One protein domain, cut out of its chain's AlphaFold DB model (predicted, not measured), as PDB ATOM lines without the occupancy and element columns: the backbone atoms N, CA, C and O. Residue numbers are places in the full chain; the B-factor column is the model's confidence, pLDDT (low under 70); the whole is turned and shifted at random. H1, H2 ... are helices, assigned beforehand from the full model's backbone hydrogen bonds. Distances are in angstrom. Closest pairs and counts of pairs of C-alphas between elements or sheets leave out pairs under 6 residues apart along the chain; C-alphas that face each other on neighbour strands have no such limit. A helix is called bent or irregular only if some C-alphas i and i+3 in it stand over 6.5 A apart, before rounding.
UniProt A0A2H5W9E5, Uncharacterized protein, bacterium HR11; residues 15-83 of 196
ATOM      1  N   GLU A  15       5.580 -11.914  27.750       86.19
ATOM      2  CA  GLU A  15       5.820 -11.860  26.305       86.19
ATOM      3  C   GLU A  15       7.232 -11.377  25.935       86.19
ATOM      4  O   GLU A  15       7.887 -11.992  25.092       86.19
ATOM      5  N   ASP A  16       7.746 -10.335  26.591       88.62
ATOM      6  CA  ASP A  16       9.077  -9.778  26.313       88.62
ATOM      7  C   ASP A  16      10.186 -10.779  26.666       88.62
ATOM      8  O   ASP A  16      11.167 -10.939  25.927       88.62
ATOM      9  N   LEU A  17      10.000 -11.531  27.755       91.19
ATOM     10  CA  LEU A  17      10.896 -12.625  28.127       91.19
ATOM     11  C   LEU A  17      10.896 -13.730  27.066       91.19
ATOM     12  O   LEU A  17      11.966 -14.198  26.662       91.19
ATOM     13  N   TRP A  18       9.719 -14.116  26.566       94.19
ATOM     14  CA  TRP A  18       9.611 -15.109  25.497       94.19
ATOM     15  C   TRP A  18      10.279 -14.652  24.208       94.19
ATOM     16  O   TRP A  18      11.026 -15.422  23.604       94.19
ATOM     17  N   VAL A  19      10.077 -13.395  23.810       95.19
ATOM     18  CA  VAL A  19      10.743 -12.802  22.646       95.19
ATOM     19  C   VAL A  19      12.258 -12.942  22.780       95.19
ATOM     20  O   VAL A  19      12.904 -13.516  21.899       95.19
ATOM     21  N   ARG A  20      12.837 -12.496  23.902       95.75
ATOM     22  CA  ARG A  20      14.283 -12.600  24.155       95.75
ATOM     23  C   ARG A  20      14.766 -14.047  24.117       95.75
ATOM     24  O   ARG A  20      15.817 -14.321  23.536       95.75
ATOM     25  N   TYR A  21      14.005 -14.969  24.699       95.94
ATOM     26  CA  TYR A  21      14.388 -16.375  24.763       95.94
ATOM     27  C   TYR A  21      14.360 -17.063  23.390       95.94
ATOM     28  O   TYR A  21      15.293 -17.797  23.043       95.94
ATOM     29  N   ILE A  22      13.353 -16.762  22.567       97.50
ATOM     30  CA  ILE A  22      13.271 -17.236  21.180       97.50
ATOM     31  C   ILE A  22      14.449 -16.685  20.368       97.50
ATOM     32  O   ILE A  22      15.129 -17.451  19.682       97.50
ATOM     33  N   HIS A  23      14.743 -15.384  20.482       96.88
ATOM     34  CA  HIS A  23      15.877 -14.745  19.797       96.88
ATOM     35  C   HIS A  23      17.222 -15.337  20.199       96.88
ATOM     36  O   HIS A  23      18.054 -15.627  19.338       96.88
ATOM     37  N   LEU A  24      17.442 -15.536  21.499       97.38
ATOM     38  CA  LEU A  24      18.682 -16.113  22.001       97.38
ATOM     39  C   LEU A  24      18.871 -17.535  21.469       97.38
ATOM     40  O   LEU A  24      19.924 -17.845  20.915       97.38
ATOM     41  N   THR A  25      17.837 -18.371  21.574       97.31
ATOM     42  CA  THR A  25      17.854 -19.742  21.046       97.31
ATOM     43  C   THR A  25      18.148 -19.759  19.546       97.31
ATOM     44  O   THR A  25      19.005 -20.521  19.096       97.31
ATOM     45  N   ALA A  26      17.496 -18.885  18.773       96.81
ATOM     46  CA  ALA A  26      17.733 -18.753  17.338       96.81
ATOM     47  C   ALA A  26      19.191 -18.411  17.031       96.81
ATOM     48  O   ALA A  26      19.833 -19.082  16.223       96.81
ATOM     49  N   ARG A  27      19.735 -17.399  17.713       96.56
ATOM     50  CA  ARG A  27      21.114 -16.946  17.516       96.56
ATOM     51  C   ARG A  27      22.121 -18.030  17.881       96.56
ATOM     52  O   ARG A  27      23.091 -18.225  17.150       96.56
ATOM     53  N   LEU A  28      21.893 -18.751  18.980       97.12
ATOM     54  CA  LEU A  28      22.746 -19.862  19.400       97.12
ATOM     55  C   LEU A  28      22.732 -20.992  18.370       97.12
ATOM     56  O   LEU A  28      23.803 -21.470  17.993       97.12
ATOM     57  N   TYR A  29      21.560 -21.377  17.857       96.56
ATOM     58  CA  TYR A  29      21.478 -22.356  16.770       96.56
ATOM     59  C   TYR A  29      22.218 -21.868  15.518       96.56
ATOM     60  O   TYR A  29      23.068 -22.582  15.000       96.56
ATOM     61  N   GLN A  30      21.955 -20.640  15.065       94.19
ATOM     62  CA  GLN A  30      22.547 -20.090  13.840       94.19
ATOM     63  C   GLN A  30      24.068 -19.906  13.933       94.19
ATOM     64  O   GLN A  30      24.754 -20.037  12.927       94.19
ATOM     65  N   THR A  31      24.599 -19.625  15.126       95.19
ATOM     66  CA  THR A  31      26.045 -19.432  15.328       95.19
ATOM     67  C   THR A  31      26.777 -20.760  15.514       95.19
ATOM     68  O   THR A  31      27.912 -20.902  15.075       95.19
ATOM     69  N   THR A  32      26.160 -21.736  16.188       95.31
ATOM     70  CA  THR A  32      26.853 -22.975  16.591       95.31
ATOM     71  C   THR A  32      26.493 -24.198  15.753       95.31
ATOM     72  O   THR A  32      27.222 -25.183  15.787       95.31
ATOM     73  N   GLY A  33      25.346 -24.188  15.066       92.94
ATOM     74  CA  GLY A  33      24.794 -25.343  14.353       92.94
ATOM     75  C   GLY A  33      24.336 -26.499  15.253       92.94
ATOM     76  O   GLY A  33      23.945 -27.549  14.748       92.94
ATOM     77  N   GLN A  34      24.381 -26.351  16.582       94.38
ATOM     78  CA  GLN A  34      24.123 -27.461  17.501       94.38
ATOM     79  C   GLN A  34      22.637 -27.841  17.541       94.38
ATOM     80  O   GLN A  34      21.777 -27.017  17.861       94.38
ATOM     81  N   GLY A  35      22.348 -29.127  17.302       94.56
ATOM     82  CA  GLY A  35      20.988 -29.675  17.222       94.56
ATOM     83  C   GLY A  35      20.117 -29.426  18.458       94.56
ATOM     84  O   GLY A  35      18.936 -29.138  18.312       94.56
ATOM     85  N   ARG A  36      20.701 -29.394  19.664       96.44
ATOM     86  CA  ARG A  36      19.964 -29.095  20.907       96.44
ATOM     87  C   ARG A  36      19.227 -27.752  20.877       96.44
ATOM     88  O   ARG A  36      18.118 -27.641  21.383       96.44
ATOM     89  N   TYR A  37      19.812 -26.720  20.263       96.88
ATOM     90  CA  TYR A  37      19.153 -25.414  20.164       96.88
ATOM     91  C   TYR A  37      18.033 -25.435  19.127       96.88
ATOM     92  O   TYR A  37      17.036 -24.737  19.285       96.88
ATOM     93  N   TRP A  38      18.164 -26.270  18.094       96.88
ATOM     94  CA  TRP A  38      17.077 -26.518  17.156       96.88
ATOM     95  C   TRP A  38      15.904 -27.238  17.824       96.88
ATOM     96  O   TRP A  38      14.766 -26.825  17.629       96.88
ATOM     97  N   GLU A  39      16.159 -28.248  18.654       97.00
ATOM     98  CA  GLU A  39      15.117 -28.953  19.415       97.00
ATOM     99  C   GLU A  39      14.346 -27.999  20.338       97.00
ATOM    100  O   GLU A  39      13.112 -27.987  20.332       97.00
ATOM    101  N   VAL A  40      15.061 -27.126  21.059       97.62
ATOM    102  CA  VAL A  40      14.437 -26.065  21.865       97.62
ATOM    103  C   VAL A  40      13.619 -25.129  20.975       97.62
ATOM    104  O   VAL A  40      12.471 -24.830  21.294       97.62
ATOM    105  N   TYR A  41      14.142 -24.719  19.821       97.94
ATOM    106  CA  TYR A  41      13.401 -23.847  18.911       97.94
ATOM    107  C   TYR A  41      12.115 -24.502  18.378       97.94
ATOM    108  O   TYR A  41      11.064 -23.865  18.299       97.94
ATOM    109  N   GLN A  42      12.164 -25.798  18.062       97.69
ATOM    110  CA  GLN A  42      10.986 -26.567  17.656       97.69
ATOM    111  C   GLN A  42       9.932 -26.645  18.761       97.69
ATOM    112  O   GLN A  42       8.741 -26.706  18.448       97.69
ATOM    113  N   SER A  43      10.337 -26.617  20.034       97.62
ATOM    114  CA  SER A  43       9.391 -26.565  21.153       97.62
ATOM    115  C   SER A  43       8.561 -25.276  21.141       97.62
ATOM    116  O   SER A  43       7.357 -25.343  21.381       97.62
ATOM    117  N   PHE A  44       9.133 -24.132  20.737       97.94
ATOM    118  CA  PHE A  44       8.382 -22.878  20.604       97.94
ATOM    119  C   PHE A  44       7.304 -22.966  19.523       97.94
ATOM    120  O   PHE A  44       6.179 -22.530  19.740       97.94
ATOM    121  N   LEU A  45       7.600 -23.611  18.391       97.81
ATOM    122  CA  LEU A  45       6.623 -23.840  17.314       97.81
ATOM    123  C   LEU A  45       5.463 -24.761  17.729       97.81
ATOM    124  O   LEU A  45       4.459 -24.841  17.024       97.81
ATOM    125  N   ARG A  46       5.601 -25.474  18.850       96.94
ATOM    126  CA  ARG A  46       4.584 -26.366  19.424       96.94
ATOM    127  C   ARG A  46       4.055 -25.858  20.764       96.94
ATOM    128  O   ARG A  46       3.297 -26.573  21.415       96.94
ATOM    129  N   ALA A  47       4.459 -24.660  21.186       95.69
ATOM    130  CA  ALA A  47       4.055 -24.106  22.466       95.69
ATOM    131  C   ALA A  47       2.525 -23.964  22.516       95.69
ATOM    132  O   ALA A  47       1.928 -23.581  21.505       95.69
ATOM    133  N   PRO A  48       1.879 -24.245  23.663       93.06
ATOM    134  CA  PRO A  48       0.438 -24.042  23.813       93.06
ATOM    135  C   PRO A  48       0.077 -22.559  23.673       93.06
ATOM    136  O   PRO A  48      -0.928 -22.206  23.053       93.06
ATOM    137  N   ASP A  49       0.951 -21.689  24.174       93.69
ATOM    138  CA  ASP A  49       0.834 -20.247  24.045       93.69
ATOM    139  C   ASP A  49       0.948 -19.811  22.570       93.69
ATOM    140  O   ASP A  49       1.948 -20.065  21.889       93.69
ATOM    141  N   ARG A  50      -0.105 -19.152  22.070       95.19
ATOM    142  CA  ARG A  50      -0.176 -18.677  20.680       95.19
ATOM    143  C   ARG A  50       0.839 -17.580  20.378       95.19
ATOM    144  O   ARG A  50       1.359 -17.555  19.268       95.19
ATOM    145  N   PHE A  51       1.132 -16.697  21.332       94.44
ATOM    146  CA  PHE A  51       2.091 -15.614  21.143       94.44
ATOM    147  C   PHE A  51       3.477 -16.205  20.893       94.44
ATOM    148  O   PHE A  51       4.090 -15.905  19.870       94.44
ATOM    149  N   VAL A  52       3.916 -17.130  21.753       96.50
ATOM    150  CA  VAL A  52       5.202 -17.837  21.611       96.50
ATOM    151  C   VAL A  52       5.279 -18.549  20.262       96.50
ATOM    152  O   VAL A  52       6.242 -18.377  19.509       96.50
ATOM    153  N   ARG A  53       4.235 -19.314  19.928       97.50
ATOM    154  CA  ARG A  53       4.174 -20.118  18.706       97.50
ATOM    155  C   ARG A  53       4.211 -19.265  17.441       97.50
ATOM    156  O   ARG A  53       5.011 -19.530  16.540       97.50
ATOM    157  N   TYR A  54       3.384 -18.227  17.375       97.81
ATOM    158  CA  TYR A  54       3.304 -17.342  16.213       97.81
ATOM    159  C   TYR A  54       4.572 -16.506  16.074       97.81
ATOM    160  O   TYR A  54       5.105 -16.378  14.969       97.81
ATOM    161  N   TYR A  55       5.103 -15.989  17.185       97.50
ATOM    162  CA  TYR A  55       6.348 -15.231  17.181       97.50
ATOM    163  C   TYR A  55       7.514 -16.070  16.657       97.50
ATOM    164  O   TYR A  55       8.240 -15.620  15.768       97.50
ATOM    165  N   ALA A  56       7.656 -17.310  17.137       98.00
ATOM    166  CA  ALA A  56       8.673 -18.235  16.650       98.00
ATOM    167  C   ALA A  56       8.507 -18.529  15.151       98.00
ATOM    168  O   ALA A  56       9.483 -18.482  14.409       98.00
ATOM    169  N   ALA A  57       7.287 -18.748  14.654       98.38
ATOM    170  CA  ALA A  57       7.063 -18.971  13.224       98.38
ATOM    171  C   ALA A  57       7.436 -17.746  12.368       98.38
ATOM    172  O   ALA A  57       8.097 -17.883  11.332       98.38
ATOM    173  N   PHE A  58       7.075 -16.538  12.814       97.19
ATOM    174  CA  PHE A  58       7.485 -15.307  12.143       97.19
ATOM    175  C   PHE A  58       8.999 -15.129  12.159       97.19
ATOM    176  O   PHE A  58       9.580 -14.852  11.112       97.19
ATOM    177  N   GLN A  59       9.655 -15.321  13.299       96.88
ATOM    178  CA  GLN A  59      11.105 -15.186  13.408       96.88
ATOM    179  C   GLN A  59      11.820 -16.227  12.531       96.88
ATOM    180  O   GLN A  59      12.728 -15.872  11.777       96.88
ATOM    181  N   LEU A  60      11.348 -17.476  12.540       97.25
ATOM    182  CA  LEU A  60      11.876 -18.560  11.718       97.25
ATOM    183  C   LEU A  60      11.796 -18.245  10.229       97.25
ATOM    184  O   LEU A  60      12.750 -18.522   9.516       97.25
ATOM    185  N   SER A  61      10.718 -17.612   9.754       95.31
ATOM    186  CA  SER A  61      10.548 -17.259   8.334       95.31
ATOM    187  C   SER A  61      11.626 -16.314   7.766       95.31
ATOM    188  O   SER A  61      11.737 -16.187   6.545       95.31
ATOM    189  N   TYR A  62      12.437 -15.684   8.626       93.62
ATOM    190  CA  TYR A  62      13.593 -14.859   8.249       93.62
ATOM    191  C   TYR A  62      14.935 -15.599   8.287       93.62
ATOM    192  O   TYR A  62      15.959 -15.016   7.941       93.62
ATOM    193  N   TRP A  63      14.973 -16.859   8.723       94.56
ATOM    194  CA  TRP A  63      16.232 -17.594   8.804       94.56
ATOM    195  C   TRP A  63      16.838 -17.817   7.412       94.56
ATOM    196  O   TRP A  63      16.105 -18.063   6.456       94.56
ATOM    197  N   PRO A  64      18.174 -17.797   7.278       91.12
ATOM    198  CA  PRO A  64      18.821 -18.002   5.985       91.12
ATOM    199  C   PRO A  64      18.567 -19.412   5.429       91.12
ATOM    200  O   PRO A  64      18.337 -19.564   4.232       91.12
ATOM    201  N   ASP A  65      18.532 -20.427   6.299       92.25
ATOM    202  CA  ASP A  65      18.331 -21.833   5.937       92.25
ATOM    203  C   ASP A  65      16.899 -22.094   5.413       92.25
ATOM    204  O   ASP A  65      15.935 -22.078   6.194       92.25
ATOM    205  N   PRO A  66      16.719 -22.374   4.104       90.38
ATOM    206  CA  PRO A  66      15.402 -22.618   3.522       90.38
ATOM    207  C   PRO A  66      14.741 -23.904   4.033       90.38
ATOM    208  O   PRO A  66      13.514 -23.960   4.137       90.38
ATOM    209  N   ALA A  67      15.521 -24.938   4.366       92.81
ATOM    210  CA  ALA A  67      14.983 -26.206   4.853       92.81
ATOM    211  C   ALA A  67      14.372 -26.032   6.248       92.81
ATOM    212  O   ALA A  67      13.285 -26.542   6.522       92.81
ATOM    213  N   ARG A  68      15.023 -25.240   7.110       94.81
ATOM    214  CA  ARG A  68      14.506 -24.918   8.450       94.81
ATOM    215  C   ARG A  68      13.321 -23.966   8.400       94.81
ATOM    216  O   ARG A  68      12.351 -24.174   9.123       94.81
ATOM    217  N   ARG A  69      13.339 -22.985   7.495       95.25
ATOM    218  CA  ARG A  69      12.214 -22.059   7.288       95.25
ATOM    219  C   ARG A  69      10.879 -22.763   7.053       95.25
ATOM    220  O   ARG A  69       9.856 -22.310   7.562       95.25
ATOM    221  N   ARG A  70      10.883 -23.899   6.348       96.31
ATOM    222  CA  ARG A  70       9.669 -24.689   6.067       96.31
ATOM    223  C   ARG A  70       8.942 -25.180   7.321       96.31
ATOM    224  O   ARG A  70       7.735 -25.385   7.260       96.31
ATOM    225  N   PHE A  71       9.619 -25.300   8.463       97.50
ATOM    226  CA  PHE A  71       8.969 -25.667   9.726       97.50
ATOM    227  C   PHE A  71       8.037 -24.573  10.270       97.50
ATOM    228  O   PHE A  71       7.214 -24.868  11.131       97.50
ATOM    229  N   ALA A  72       8.106 -23.341   9.755       97.75
ATOM    230  CA  ALA A  72       7.136 -22.298  10.079       97.75
ATOM    231  C   ALA A  72       5.768 -22.534   9.410       97.75
ATOM    232  O   ALA A  72       4.755 -22.074   9.931       97.75
ATOM    233  N   LEU A  73       5.718 -23.253   8.277       97.56
ATOM    234  CA  LEU A  73       4.515 -23.362   7.439       97.56
ATOM    235  C   LEU A  73       3.275 -23.882   8.184       97.56
ATOM    236  O   LEU A  73       2.223 -23.270   8.024       97.56
ATOM    237  N   PRO A  74       3.341 -24.925   9.039       97.81
ATOM    238  CA  PRO A  74       2.158 -25.389   9.766       97.81
ATOM    239  C   PRO A  74       1.561 -24.323  10.695       97.81
ATOM    240  O   PRO A  74       0.344 -24.181  10.768       97.81
ATOM    241  N   VAL A  75       2.410 -23.534  11.360       98.31
ATOM    242  CA  VAL A  75       1.962 -22.447  12.242       98.31
ATOM    243  C   VAL A  75       1.424 -21.272  11.427       98.31
ATOM    244  O   VAL A  75       0.395 -20.701  11.767       98.31
ATOM    245  N   LEU A  76       2.070 -20.923  10.312       98.06
ATOM    246  CA  LEU A  76       1.545 -19.892   9.415       98.06
ATOM    247  C   LEU A  76       0.182 -20.305   8.831       98.06
ATOM    248  O   LEU A  76      -0.708 -19.468   8.717       98.06
ATOM    249  N   GLN A  77      -0.016 -21.592   8.531       97.69
ATOM    250  CA  GLN A  77      -1.298 -22.129   8.065       97.69
ATOM    251  C   GLN A  77      -2.363 -21.998   9.153       97.69
ATOM    252  O   GLN A  77      -3.499 -21.611   8.872       97.69
ATOM    253  N   GLU A  78      -2.003 -22.298  10.402       97.12
ATOM    254  CA  GLU A  78      -2.873 -22.097  11.559       97.12
ATOM    255  C   GLU A  78      -3.337 -20.636  11.647       97.12
ATOM    256  O   GLU A  78      -4.539 -20.390  11.732       97.12
ATOM    257  N   ILE A  79      -2.416 -19.672  11.524       97.50
ATOM    258  CA  ILE A  79      -2.747 -18.241  11.552       97.50
ATOM    259  C   ILE A  79      -3.728 -17.886  10.428       97.50
ATOM    260  O   ILE A  79      -4.781 -17.301  10.680       97.50
ATOM    261  N   LEU A  80      -3.422 -18.275   9.187       95.94
ATOM    262  CA  LEU A  80      -4.243 -17.941   8.016       95.94
ATOM    263  C   LEU A  80      -5.660 -18.533   8.102       95.94
ATOM    264  O   LEU A  80      -6.629 -17.930   7.628       95.94
ATOM    265  N   THR A  81      -5.795 -19.696   8.738       94.81
ATOM    266  CA  THR A  81      -7.077 -20.389   8.890       94.81
ATOM    267  C   THR A  81      -7.890 -19.857  10.067       94.81
ATOM    268  O   THR A  81      -9.051 -19.490   9.869       94.81
ATOM    269  N   ARG A  82      -7.298 -19.756  11.260       95.19
ATOM    270  CA  ARG A  82      -8.020 -19.507  12.519       95.19
ATOM    271  C   ARG A  82      -8.182 -18.040  12.882       95.19
ATOM    272  O   ARG A  82      -9.181 -17.685  13.496       95.19
ATOM    273  N   GLU A  83      -7.222 -17.199  12.522       95.62
ATOM    274  CA  GLU A  83      -7.214 -15.814  12.989       95.62
ATOM    275  C   GLU A  83      -8.116 -14.926  12.129       95.62
ATOM    276  O   GLU A  83      -8.340 -15.187  10.939       95.62
TER     277      GLU A  83
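Overview. This is residues 15 to 83 of the 196 residues of an uncharacterized protein of bacterium HR11 (UniProt A0A2H5W9E5). Three helices, H1, H2 and H3, make a loosely formed up-and-down bundle, in which each runs against the one before it, and a long kinked helix, H4, packs on H3 alone. H3 is the hub, between H4 and the hairpin of H1 and H2. The printed part has 69 residues with four named helices, H1, H2, H3, H4 along the chain, and no named strand; its class is all helix. It is compact, with a radius of gyration of the C-alphas of 11.4 A, and spans 35 by 27 by 17 A.

Along the chain. H1, residues 15 to 32, begins at C-alpha 15 (5.820, -11.860, 26.305) and is 25.7 A long. H2, residues 35 to 44, measures 14.7 A. H3, residues 50 to 60, measures 15.0 A. H4, residues 66 to 82, is 25.3 A long and ends at C-alpha 82 (-8.020, -19.507, 12.519). H4 has a kink of 33 degrees near residue 73 and is only just irregular: C-alphas 71 and 74 are 6.8 A apart.

Arrangement. H1 touches H2 with residues 22 to 29 alone, a hairpin at a shallow tilt of 25 degrees; the closest C-alphas, of Tyr 29 and Tyr 37, are 5.1 A apart. H1 touches H3 with residues 15 to 23 alone, the same way at 31 degrees, closest at C-alphas Trp 18 and Val 52, 6.5 A. H2 and H3 touch as a hairpin at a steep 44 degrees, closest at C-alphas Phe 44 and Arg 53, 5.4 A. H3 and H4 touch as a hairpin, only just steep at 36 degrees, closest at C-alphas Ala 57 and Ala 72, 4.6 A. H4 is apart from H1, and only just from H2, at 8.2 A. Every O i to N i+4 pair is within hydrogen-bond range in H1, H2 and H3; in H4, 8 of 13 are.

Size, cuts and confidence. The C-alphas farthest apart, of Thr 32 and Arg 82, are 35.3 A apart. The printed part has no cut, and its three links are tight. Its mean pLDDT is 95.8, and no printed residue is under 70.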